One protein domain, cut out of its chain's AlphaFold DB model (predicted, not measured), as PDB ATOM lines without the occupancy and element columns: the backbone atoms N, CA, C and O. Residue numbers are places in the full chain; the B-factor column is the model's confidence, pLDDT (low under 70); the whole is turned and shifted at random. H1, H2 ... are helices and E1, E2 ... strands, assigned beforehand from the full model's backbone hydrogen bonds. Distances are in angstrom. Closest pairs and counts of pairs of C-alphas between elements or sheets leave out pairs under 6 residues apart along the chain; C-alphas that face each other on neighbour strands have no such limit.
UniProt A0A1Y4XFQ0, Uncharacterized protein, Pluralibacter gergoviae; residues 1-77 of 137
ATOM      1  N   MET A   1      40.869  28.104  91.147       69.31
ATOM      2  CA  MET A   1      40.494  28.830  89.918       69.31
ATOM      3  C   MET A   1      39.213  28.255  89.361       69.31
ATOM      4  O   MET A   1      39.011  27.046  89.460       69.31
ATOM      5  N   LYS A   2      38.340  29.096  88.811       83.06
ATOM      6  CA  LYS A   2      37.125  28.628  88.140       83.06
ATOM      7  C   LYS A   2      37.493  28.070  86.761       83.06
ATOM      8  O   LYS A   2      38.389  28.614  86.118       83.06
ATOM      9  N   PRO A   3      36.840  26.998  86.284       85.50
ATOM     10  CA  PRO A   3      37.034  26.537  84.914       85.50
ATOM     11  C   PRO A   3      36.841  27.689  83.919       85.50
ATOM     12  O   PRO A   3      35.903  28.472  84.053       85.50
ATOM     13  N   ASN A   4      37.719  27.764  82.923       89.81
ATOM     14  CA  ASN A   4      37.792  28.801  81.894       89.81
ATOM     15  C   ASN A   4      38.186  30.209  82.376       89.81
ATOM     16  O   ASN A   4      38.058  31.173  81.622       89.81
ATOM     17  N   GLU A   5      38.694  30.345  83.600       92.00
ATOM     18  CA  GLU A   5      39.269  31.598  84.085       92.00
ATOM     19  C   GLU A   5      40.629  31.869  83.403       92.00
ATOM     20  O   GLU A   5      41.453  30.947  83.314       92.00
ATOM     21  N   PRO A   6      40.887  33.092  82.903       92.25
ATOM     22  CA  PRO A   6      42.204  33.469  82.397       92.25
ATOM     23  C   PRO A   6      43.268  33.372  83.496       92.25
ATOM     24  O   PRO A   6      43.026  33.756  84.640       92.25
ATOM     25  N   CYS A   7      44.460  32.901  83.151       87.81
ATOM     26  CA  CYS A   7      45.626  32.939  84.022       87.81
ATOM     27  C   CYS A   7      46.912  33.195  83.259       87.81
ATOM     28  O   CYS A   7      47.033  32.913  82.070       87.81
ATOM     29  N   GLU A   8      47.902  33.681  83.990       90.62
ATOM     30  CA  GLU A   8      49.264  33.789  83.505       90.62
ATOM     31  C   GLU A   8      50.061  32.559  83.949       90.62
ATOM     32  O   GLU A   8      50.072  32.187  85.124       90.62
ATOM     33  N   LEU A   9      50.698  31.889  82.993       81.00
ATOM     34  CA  LEU A   9      51.611  30.784  83.262       81.00
ATOM     35  C   LEU A   9      52.938  31.320  83.813       81.00
ATOM     36  O   LEU A   9      53.325  32.444  83.518       81.00
ATOM     37  N   LEU A  10      53.725  30.459  84.467       74.06
ATOM     38  CA  LEU A  10      55.099  30.786  84.896       74.06
ATOM     39  C   LEU A  10      56.010  31.270  83.748       74.06
ATOM     40  O   LEU A  10      57.020  31.919  83.985       74.06
ATOM     41  N   SER A  11      55.653  30.959  82.500       84.62
ATOM     42  CA  SER A  11      56.346  31.443  81.301       84.62
ATOM     43  C   SER A  11      55.976  32.878  80.885       84.62
ATOM     44  O   SER A  11      56.449  33.334  79.848       84.62
ATOM     45  N   GLY A  12      55.093  33.563  81.620       85.50
ATOM     46  CA  GLY A  12      54.526  34.872  81.264       85.50
ATOM     47  C   GLY A  12      53.447  34.816  80.172       85.50
ATOM     48  O   GLY A  12      52.935  35.841  79.725       85.50
ATOM     49  N   LYS A  13      53.096  33.616  79.688       92.00
ATOM     50  CA  LYS A  13      52.059  33.430  78.664       92.00
ATOM     51  C   LYS A  13      50.670  33.436  79.289       92.00
ATOM     52  O   LYS A  13      50.433  32.746  80.277       92.00
ATOM     53  N   GLN A  14      49.741  34.133  78.641       92.56
ATOM     54  CA  GLN A  14      48.319  34.061  78.968       92.56
ATOM     55  C   GLN A  14      47.747  32.697  78.556       92.56
ATOM     56  O   GLN A  14      48.026  32.190  77.467       92.56
ATOM     57  N   TYR A  15      46.946  32.106  79.432       89.19
ATOM     58  CA  TYR A  15      46.298  30.813  79.263       89.19
ATOM     59  C   TYR A  15      44.889  30.850  79.865       89.19
ATOM     60  O   TYR A  15      44.507  31.791  80.555       89.19
ATOM     61  N   VAL A  16      44.086  29.834  79.566       91.06
ATOM     62  CA  VAL A  16      42.728  29.679  80.091       91.06
ATOM     63  C   VAL A  16      42.698  28.393  80.889       91.06
ATOM     64  O   VAL A  16      42.893  27.323  80.317       91.06
ATOM     65  N   TYR A  17      42.452  28.481  82.194       84.38
ATOM     66  CA  TYR A  17      42.474  27.314  83.064       84.38
ATOM     67  C   TYR A  17      41.394  26.306  82.676       84.38
ATOM     68  O   TYR A  17      40.199  26.514  82.886       84.38
ATOM     69  N   LYS A  18      41.839  25.179  82.132       87.69
ATOM     70  CA  LYS A  18      41.002  24.054  81.734       87.69
ATOM     71  C   LYS A  18      41.353  22.858  82.614       87.69
ATOM     72  O   LYS A  18      42.281  22.126  82.290       87.69
ATOM     73  N   PRO A  19      40.632  22.625  83.723       81.12
ATOM     74  CA  PRO A  19      40.905  21.474  84.589       81.12
ATOM     75  C   PRO A  19      40.806  20.135  83.841       81.12
ATOM     76  O   PRO A  19      41.527  19.196  84.165       81.12
ATOM     77  N   ILE A  20      39.990  20.078  82.781       85.94
ATOM     78  CA  ILE A  20      39.886  18.915  81.894       85.94
ATOM     79  C   ILE A  20      41.214  18.561  81.203       85.94
ATOM     80  O   ILE A  20      41.465  17.388  80.939       85.94
ATOM     81  N   ASP A  21      42.097  19.537  80.962       81.50
ATOM     82  CA  ASP A  21      43.398  19.296  80.332       81.50
ATOM     83  C   ASP A  21      44.320  18.516  81.287       81.50
ATOM     84  O   ASP A  21      45.051  17.625  80.851       81.50
ATOM     85  N   LEU A  22      44.230  18.769  82.601       75.50
ATOM     86  CA  LEU A  22      44.950  18.002  83.628       75.50
ATOM     87  C   LEU A  22      44.403  16.578  83.765       75.50
ATOM     88  O   LEU A  22      45.177  15.629  83.887       75.50
ATOM     89  N   GLU A  23      43.082  16.407  83.710       80.19
ATOM     90  CA  GLU A  23      42.466  15.075  83.718       80.19
ATOM     91  C   GLU A  23      42.866  14.258  82.487       80.19
ATOM     92  O   GLU A  23      43.193  13.075  82.602       80.19
ATOM     93  N   LEU A  24      42.872  14.886  81.309       83.75
ATOM     94  CA  LEU A  24      43.296  14.250  80.067       83.75
ATOM     95  C   LEU A  24      44.781  13.880  80.117       83.75
ATOM     96  O   LEU A  24      45.152  12.764  79.757       83.75
ATOM     97  N   PHE A  25      45.625  14.780  80.622       79.56
ATOM     98  CA  PHE A  25      47.042  14.511  80.827       79.56
ATOM     99  C   PHE A  25      47.263  13.321  81.769       79.56
ATOM    100  O   PHE A  25      48.010  12.401  81.432       79.56
ATOM    101  N   ARG A  26      46.548  13.271  82.899       77.25
ATOM    102  CA  ARG A  26      46.604  12.143  83.838       77.25
ATOM    103  C   ARG A  26      46.184  10.831  83.174       77.25
ATOM    104  O   ARG A  26      46.895   9.838  83.305       77.25
ATOM    105  N   LYS A  27      45.075  10.823  82.424       81.94
ATOM    106  CA  LYS A  27      44.617   9.644  81.665       81.94
ATOM    107  C   LYS A  27      45.675   9.154  80.675       81.94
ATOM    108  O   LYS A  27      45.905   7.950  80.580       81.94
ATOM    109  N   ASN A  28      46.344  10.071  79.979       83.75
ATOM    110  CA  ASN A  28      47.404   9.725  79.033       83.75
ATOM    111  C   ASN A  28      48.600   9.069  79.733       83.75
ATOM    112  O   ASN A  28      49.104   8.056  79.248       83.75
ATOM    113  N   ILE A  29      49.025   9.594  80.887       80.19
ATOM    114  CA  ILE A  29      50.118   8.989  81.658       80.19
ATOM    115  C   ILE A  29      49.746   7.576  82.119       80.19
ATOM    116  O   ILE A  29      50.523   6.644  81.912       80.19
ATOM    117  N   VAL A  30      48.550   7.402  82.687       78.06
ATOM    118  CA  VAL A  30      48.059   6.087  83.129       78.06
ATOM    119  C   VAL A  30      48.032   5.102  81.959       78.06
ATOM    120  O   VAL A  30      48.495   3.975  82.093       78.06
ATOM    121  N   SER A  31      47.573   5.527  80.780       82.56
ATOM    122  CA  SER A  31      47.573   4.677  79.582       82.56
ATOM    123  C   SER A  31      48.983   4.223  79.174       82.56
ATOM    124  O   SER A  31      49.195   3.043  78.888       82.56
ATOM    125  N   ILE A  32      49.967   5.127  79.193       82.56
ATOM    126  CA  ILE A  32      51.367   4.797  78.880       82.56
ATOM    127  C   ILE A  32      51.944   3.818  79.910       82.56
ATOM    128  O   ILE A  32      52.581   2.833  79.535       82.56
ATOM    129  N   GLN A  33      51.690   4.052  81.196       80.00
ATOM    130  CA  GLN A  33      52.101   3.159  82.277       80.00
ATOM    131  C   GLN A  33      51.502   1.763  82.119       80.00
ATOM    132  O   GLN A  33      52.217   0.774  82.251       80.00
ATOM    133  N   MET A  34      50.213   1.674  81.800       80.12
ATOM    134  CA  MET A  34      49.544   0.399  81.561       80.12
ATOM    135  C   MET A  34      50.209  -0.379  80.431       80.12
ATOM    136  O   MET A  34      50.535  -1.554  80.594       80.12
ATOM    137  N   ASN A  35      50.504   0.295  79.320       83.81
ATOM    138  CA  ASN A  35      51.240  -0.316  78.219       83.81
ATOM    139  C   ASN A  35      52.630  -0.801  78.659       83.81
ATOM    140  O   ASN A  35      53.054  -1.885  78.261       83.81
ATOM    141  N   PHE A  36      53.342  -0.034  79.486       82.94
ATOM    142  CA  PHE A  36      54.630  -0.457  80.032       82.94
ATOM    143  C   PHE A  36      54.501  -1.707  80.915       82.94
ATOM    144  O   PHE A  36      55.219  -2.678  80.680       82.94
ATOM    145  N   LEU A  37      53.572  -1.722  81.877       79.62
ATOM    146  CA  LEU A  37      53.373  -2.835  82.814       79.62
ATOM    147  C   LEU A  37      52.985  -4.131  82.092       79.62
ATOM    148  O   LEU A  37      53.580  -5.174  82.352       79.62
ATOM    149  N   VAL A  38      52.066  -4.057  81.125       83.56
ATOM    150  CA  VAL A  38      51.660  -5.204  80.295       83.56
ATOM    151  C   VAL A  38      52.853  -5.771  79.521       83.56
ATOM    152  O   VAL A  38      53.088  -6.981  79.513       83.56
ATOM    153  N   ASN A  39      53.648  -4.905  78.887       85.56
ATOM    154  CA  ASN A  39      54.834  -5.335  78.144       85.56
ATOM    155  C   ASN A  39      55.911  -5.923  79.063       85.56
ATOM    156  O   ASN A  39      56.522  -6.933  78.717       85.56
ATOM    157  N   LEU A  40      56.119  -5.332  80.240       82.31
ATOM    158  CA  LEU A  40      57.062  -5.814  81.246       82.31
ATOM    159  C   LEU A  40      56.664  -7.195  81.774       82.31
ATOM    160  O   LEU A  40      57.504  -8.087  81.860       82.31
ATOM    161  N   TRP A  41      55.379  -7.387  82.070       83.06
ATOM    162  CA  TRP A  41      54.805  -8.650  82.531       83.06
ATOM    163  C   TRP A  41      54.905  -9.750  81.466       83.06
ATOM    164  O   TRP A  41      55.274 -10.889  81.769       83.06
ATOM    165  N   ASN A  42      54.659  -9.415  80.194       88.38
ATOM    166  CA  ASN A  42      54.889 -10.335  79.079       88.38
ATOM    167  C   ASN A  42      56.376 -10.697  78.970       88.38
ATOM    168  O   ASN A  42      56.737 -11.873  78.908       88.38
ATOM    169  N   LEU A  43      57.259  -9.697  79.005       86.94
ATOM    170  CA  LEU A  43      58.702  -9.902  78.927       86.94
ATOM    171  C   LEU A  43      59.230 -10.734  80.105       86.94
ATOM    172  O   LEU A  43      60.144 -11.532  79.906       86.94
ATOM    173  N   ALA A  44      58.642 -10.607  81.299       83.19
ATOM    174  CA  ALA A  44      59.010 -11.389  82.477       83.19
ATOM    175  C   ALA A  44      58.808 -12.896  82.254       83.19
ATOM    176  O   ALA A  44      59.631 -13.687  82.707       83.19
ATOM    177  N   ARG A  45      57.785 -13.300  81.486       86.12
ATOM    178  CA  ARG A  45      57.563 -14.707  81.104       86.12
ATOM    179  C   ARG A  45      58.549 -15.201  80.053       86.12
ATOM    180  O   ARG A  45      59.023 -16.328  80.141       86.12
ATOM    181  N   PHE A  46      58.871 -14.371  79.060       90.75
ATOM    182  CA  PHE A  46      59.749 -14.778  77.957       90.75
ATOM    183  C   PHE A  46      61.242 -14.699  78.298       90.75
ATOM    184  O   PHE A  46      62.048 -15.461  77.758       90.75
ATOM    185  N   LYS A  47      61.637 -13.748  79.150       89.38
ATOM    186  CA  LYS A  47      63.029 -13.443  79.511       89.38
ATOM    187  C   LYS A  47      63.160 -13.155  81.019       89.38
ATOM    188  O   LYS A  47      63.619 -12.075  81.397       89.38
ATOM    189  N   PRO A  48      62.826 -14.118  81.899       83.94
ATOM    190  CA  PRO A  48      62.737 -13.894  83.343       83.94
ATOM    191  C   PRO A  48      64.047 -13.411  83.972       83.94
ATOM    192  O   PRO A  48      64.055 -12.436  84.717       83.94
ATOM    193  N   ALA A  49      65.180 -14.023  83.609       77.88
ATOM    194  CA  ALA A  49      66.489 -13.625  84.128       77.88
ATOM    195  C   ALA A  49      66.867 -12.184  83.741       77.88
ATOM    196  O   ALA A  49      67.415 -11.450  84.563       77.88
ATOM    197  N   TYR A  50      66.538 -11.769  82.512       78.75
ATOM    198  CA  TYR A  50      66.762 -10.400  82.051       78.75
ATOM    199  C   TYR A  50      65.881  -9.422  82.821       78.75
ATOM    200  O   TYR A  50      66.407  -8.465  83.368       78.75
ATOM    201  N   VAL A  51      64.570  -9.669  82.912       74.50
ATOM    202  CA  VAL A  51      63.643  -8.752  83.596       74.50
ATOM    203  C   VAL A  51      63.969  -8.643  85.076       74.50
ATOM    204  O   VAL A  51      64.074  -7.531  85.585       74.50
ATOM    205  N   ARG A  52      64.236  -9.765  85.751       74.56
ATOM    206  CA  ARG A  52      64.662  -9.757  87.151       74.56
ATOM    207  C   ARG A  52      65.936  -8.940  87.347       74.56
ATOM    208  O   ARG A  52      66.007  -8.207  88.316       74.56
ATOM    209  N   ALA A  53      66.922  -9.022  86.450       67.19
ATOM    210  CA  ALA A  53      68.164  -8.241  86.541       67.19
ATOM    211  C   ALA A  53      68.015  -6.772  86.090       67.19
ATOM    212  O   ALA A  53      68.726  -5.886  86.572       67.19
ATOM    213  N   TYR A  54      67.110  -6.514  85.148       68.56
ATOM    214  CA  TYR A  54      66.782  -5.191  84.622       68.56
ATOM    215  C   TYR A  54      66.025  -4.353  85.649       68.56
ATOM    216  O   TYR A  54      66.317  -3.170  85.785       68.56
ATOM    217  N   LEU A  55      65.111  -4.997  86.381       67.62
ATOM    218  CA  LEU A  55      64.354  -4.456  87.506       67.62
ATOM    219  C   LEU A  55      64.981  -4.784  88.869       67.62
ATOM    220  O   LEU A  55      64.378  -4.441  89.876       67.62
ATOM    221  N   ALA A  56      66.150  -5.459  88.901       65.00
ATOM    222  CA  ALA A  56      66.900  -5.937  90.082       65.00
ATOM    223  C   ALA A  56      65.984  -6.247  91.269       65.00
ATOM    224  O   ALA A  56      66.134  -5.727  92.372       65.00
ATOM    225  N   LEU A  57      65.004  -7.099  90.967       62.94
ATOM    226  CA  LEU A  57      64.034  -7.613  91.915       62.94
ATOM    227  C   LEU A  57      64.665  -8.767  92.690       62.94
ATOM    228  O   LEU A  57      65.415  -9.573  92.124       62.94
ATOM    229  N   SER A  58      64.305  -8.882  93.968       72.12
ATOM    230  CA  SER A  58      64.508 -10.122  94.715       72.12
ATOM    231  C   SER A  58      63.726 -11.269  94.060       72.12
ATOM    232  O   SER A  58      62.835 -11.046  93.236       72.12
ATOM    233  N   ASN A  59      64.051 -12.514  94.418       69.69
ATOM    234  CA  ASN A  59      63.295 -13.674  93.933       69.69
ATOM    235  C   ASN A  59      61.814 -13.570  94.286       69.69
ATOM    236  O   ASN A  59      60.974 -13.783  93.419       69.69
ATOM    237  N   ASP A  60      61.519 -13.172  95.520       70.44
ATOM    238  CA  ASP A  60      60.152 -13.077  96.021       70.44
ATOM    239  C   ASP A  60      59.375 -11.982  95.283       70.44
ATOM    240  O   ASP A  60      58.277 -12.229  94.793       70.44
ATOM    241  N   ALA A  61      59.973 -10.800  95.094       67.88
ATOM    242  CA  ALA A  61      59.342  -9.711  94.348       67.88
ATOM    243  C   ALA A  61      59.143 -10.060  92.863       67.88
ATOM    244  O   ALA A  61      58.142  -9.684  92.253       67.88
ATOM    245  N   PHE A  62      60.079 -10.802  92.266       74.06
ATOM    246  CA  PHE A  62      59.926 -11.289  90.899       74.06
ATOM    247  C   PHE A  62      58.821 -12.344  90.783       74.06
ATOM    248  O   PHE A  62      58.069 -12.328  89.812       74.06
ATOM    249  N   GLN A  63      58.681 -13.223  91.777       77.19
ATOM    250  CA  GLN A  63      57.610 -14.214  91.810       77.19
ATOM    251  C   GLN A  63      56.239 -13.542  91.955       77.19
ATOM    252  O   GLN A  63      55.336 -13.847  91.182       77.19
ATOM    253  N   MET A  64      56.116 -12.532  92.822       77.69
ATOM    254  CA  MET A  64      54.892 -11.726  92.931       77.69
ATOM    255  C   MET A  64      54.497 -11.077  91.595       77.69
ATOM    256  O   MET A  64      53.319 -11.057  91.245       77.69
ATOM    257  N   LEU A  65      55.465 -10.581  90.811       76.69
ATOM    258  CA  LEU A  65      55.201 -10.032  89.473       76.69
ATOM    259  C   LEU A  65      54.637 -11.092  88.513       76.69
ATOM    260  O   LEU A  65      53.780 -10.774  87.688       76.69
ATOM    261  N   LEU A  66      55.124 -12.333  88.589       80.81
ATOM    262  CA  LEU A  66      54.640 -13.431  87.750       80.81
ATOM    263  C   LEU A  66      53.242 -13.905  88.162       80.81
ATOM    264  O   LEU A  66      52.430 -14.203  87.279       80.81
ATOM    265  N   ASP A  67      52.977 -13.923  89.468       81.00
ATOM    266  CA  ASP A  67      51.707 -14.341  90.069       81.00
ATOM    267  C   ASP A  67      50.614 -13.268  89.941       81.00
ATOM    268  O   ASP A  67      49.428 -13.566  90.050       81.00
ATOM    269  N   THR A  68      50.997 -12.016  89.667       76.56
ATOM    270  CA  THR A  68      50.049 -10.928  89.402       76.56
ATOM    271  C   THR A  68      49.260 -11.207  88.120       76.56
ATOM    272  O   THR A  68      49.834 -11.377  87.038       76.56
ATOM    273  N   GLU A  69      47.931 -11.211  88.218       78.06
ATOM    274  CA  GLU A  69      47.051 -11.301  87.052       78.06
ATOM    275  C   GLU A  69      47.060 -10.007  86.228       78.06
ATOM    276  O   GLU A  69      47.140  -8.903  86.760       78.06
ATOM    277  N   MET A  70      46.912 -10.123  84.903       70.25
ATOM    278  CA  MET A  70      46.885  -8.955  84.011       70.25
ATOM    279  C   MET A  70      45.752  -7.970  84.364       70.25
ATOM    280  O   MET A  70      45.908  -6.758  84.227       70.25
ATOM    281  N   SER A  71      44.618  -8.502  84.828       72.19
ATOM    282  CA  SER A  71      43.451  -7.756  85.315       72.19
ATOM    283  C   SER A  71      43.805  -6.797  86.453       72.19
ATOM    284  O   SER A  71      43.296  -5.680  86.468       72.19
ATOM    285  N   ALA A  72      44.731  -7.176  87.338       69.25
ATOM    286  CA  ALA A  72      45.140  -6.360  88.478       69.25
ATOM    287  C   ALA A  72      45.825  -5.052  88.050       69.25
ATOM    288  O   ALA A  72      45.697  -4.032  88.723       69.25
ATOM    289  N   PHE A  73      46.503  -5.031  86.896       65.75
ATOM    290  CA  PHE A  73      47.089  -3.788  86.394       65.75
ATOM    291  C   PHE A  73      46.012  -2.773  86.000       65.75
ATOM    292  O   PHE A  73      46.216  -1.579  86.187       65.75
ATOM    293  N   VAL A  74      44.851  -3.220  85.505       63.06
ATOM    294  CA  VAL A  74      43.755  -2.333  85.065       63.06
ATOM    295  C   VAL A  74      43.195  -1.509  86.228       63.06
ATOM    296  O   VAL A  74      42.665  -0.422  86.010       63.06
ATOM    297  N   GLU A  75      43.363  -1.976  87.464       64.56
ATOM    298  CA  GLU A  75      42.934  -1.268  88.672       64.56
ATOM    299  C   GLU A  75      43.876  -0.111  89.054       64.56
ATOM    300  O   GLU A  75      43.489   0.790  89.806       64.56
ATOM    301  N   VAL A  76      45.082  -0.051  88.471       63.09
ATOM    302  CA  VAL A  76      46.068   1.018  88.687       63.09
ATOM    303  C   VAL A  76      45.686   2.264  87.877       63.09
ATOM    304  O   VAL A  76      46.323   2.645  86.901       63.09
ATOM    305  N   THR A  77      44.601   2.915  88.288       54.81
ATOM    306  CA  THR A  77      44.019   4.085  87.602       54.81
ATOM    307  C   THR A  77      44.350   5.408  88.279       54.81
ATOM    308  O   THR A  77      44.346   6.462  87.644       54.81
TER     309      THR A  77
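What this domain is: This is residues 1 to 77 of the 137 residues of an uncharacterized protein of Pluralibacter gergoviae (UniProt A0A1Y4XFQ0). One long straight helix, H1, makes the shaft of an extended rod, with a small two-stranded hairpin, E1 and E2, beyond the end where H1 begins. Three short helices gather toward the other end of the shaft: H2 folds back from the end of H1, H3 crosses near that end, and H4 packs on the side of H1 at residues 34 to 38. The printed part has 77 residues, with two named strands followed by four named helices in the order E1, E2, H1, H2, H3, H4; the sheet is E1 - E2, antiparallel, and the class is mostly helix. The whole is extended, with a radius of gyration of the C-alphas of 19.3 A and spans of 52 by 25 by 18 A.

Where its parts are: E1 is residues 6 to 8, 7.2 A from first to last C-alpha, and begins at C-alpha 6 at (42.204, 33.469, 82.397). E2 is residues 14 to 16, also 7.2 A. H1, residues 19 to 46, runs 41.4 A from C-alpha 19 at (40.905, 21.474, 84.589) to C-alpha 46 at (59.749, -14.778, 77.957). H2 is residues 48 to 54, 9.7 A, and H3 is residues 59 to 67, 12.2 A. H4, residues 70 to 74, measures 7.4 A and ends at C-alpha 74 at (43.755, -2.333, 85.065).

How they stand to each other: E1 and E2 form an antiparallel hairpin, with 140 degrees between their directions. N 7 and O 15 are within hydrogen-bond range at 2.8 A, and so are N 15 and O 7 at 2.8 A. E1 is apart from H1. H1 is the hub and touches three helices. With residues 40 to 44 alone it touches H2, opposite ways at a steep tilt of 48 degrees; the closest C-alphas are those of Ala 44 and Val 51, 5.4 A apart. With residues 41 to 45 alone it touches H3, only just about perpendicular at 73 degrees; the closest C-alphas, of Trp 41 and Leu 66, are 7.1 A apart. With residues 34 to 38 alone it touches H4, the closest C-alphas being those of Met 34 and Phe 73 at 6.8 A. H2 and H3 are close but not clearly touching, with the C-alphas of Arg 52 and Phe 62 closest at 6.2 A. H4 is apart from H2 and from H3. In H1, H2 and H3 every O i to N i+4 pair is within hydrogen-bond range; in H4 0 of 1 is, beside 2 of 2 O i to N i+3 pairs.

The domain as a whole: The two C-alphas farthest apart are those of Pro 6 and Ala 49, at 53.0 A. The printed part has no cut, and the five links between its named elements are tight. The mean pLDDT of the printed part is 79.2; it is under 70 at residue 1, residues 53 to 57, residue 59, residue 61 and residues 72 to 77.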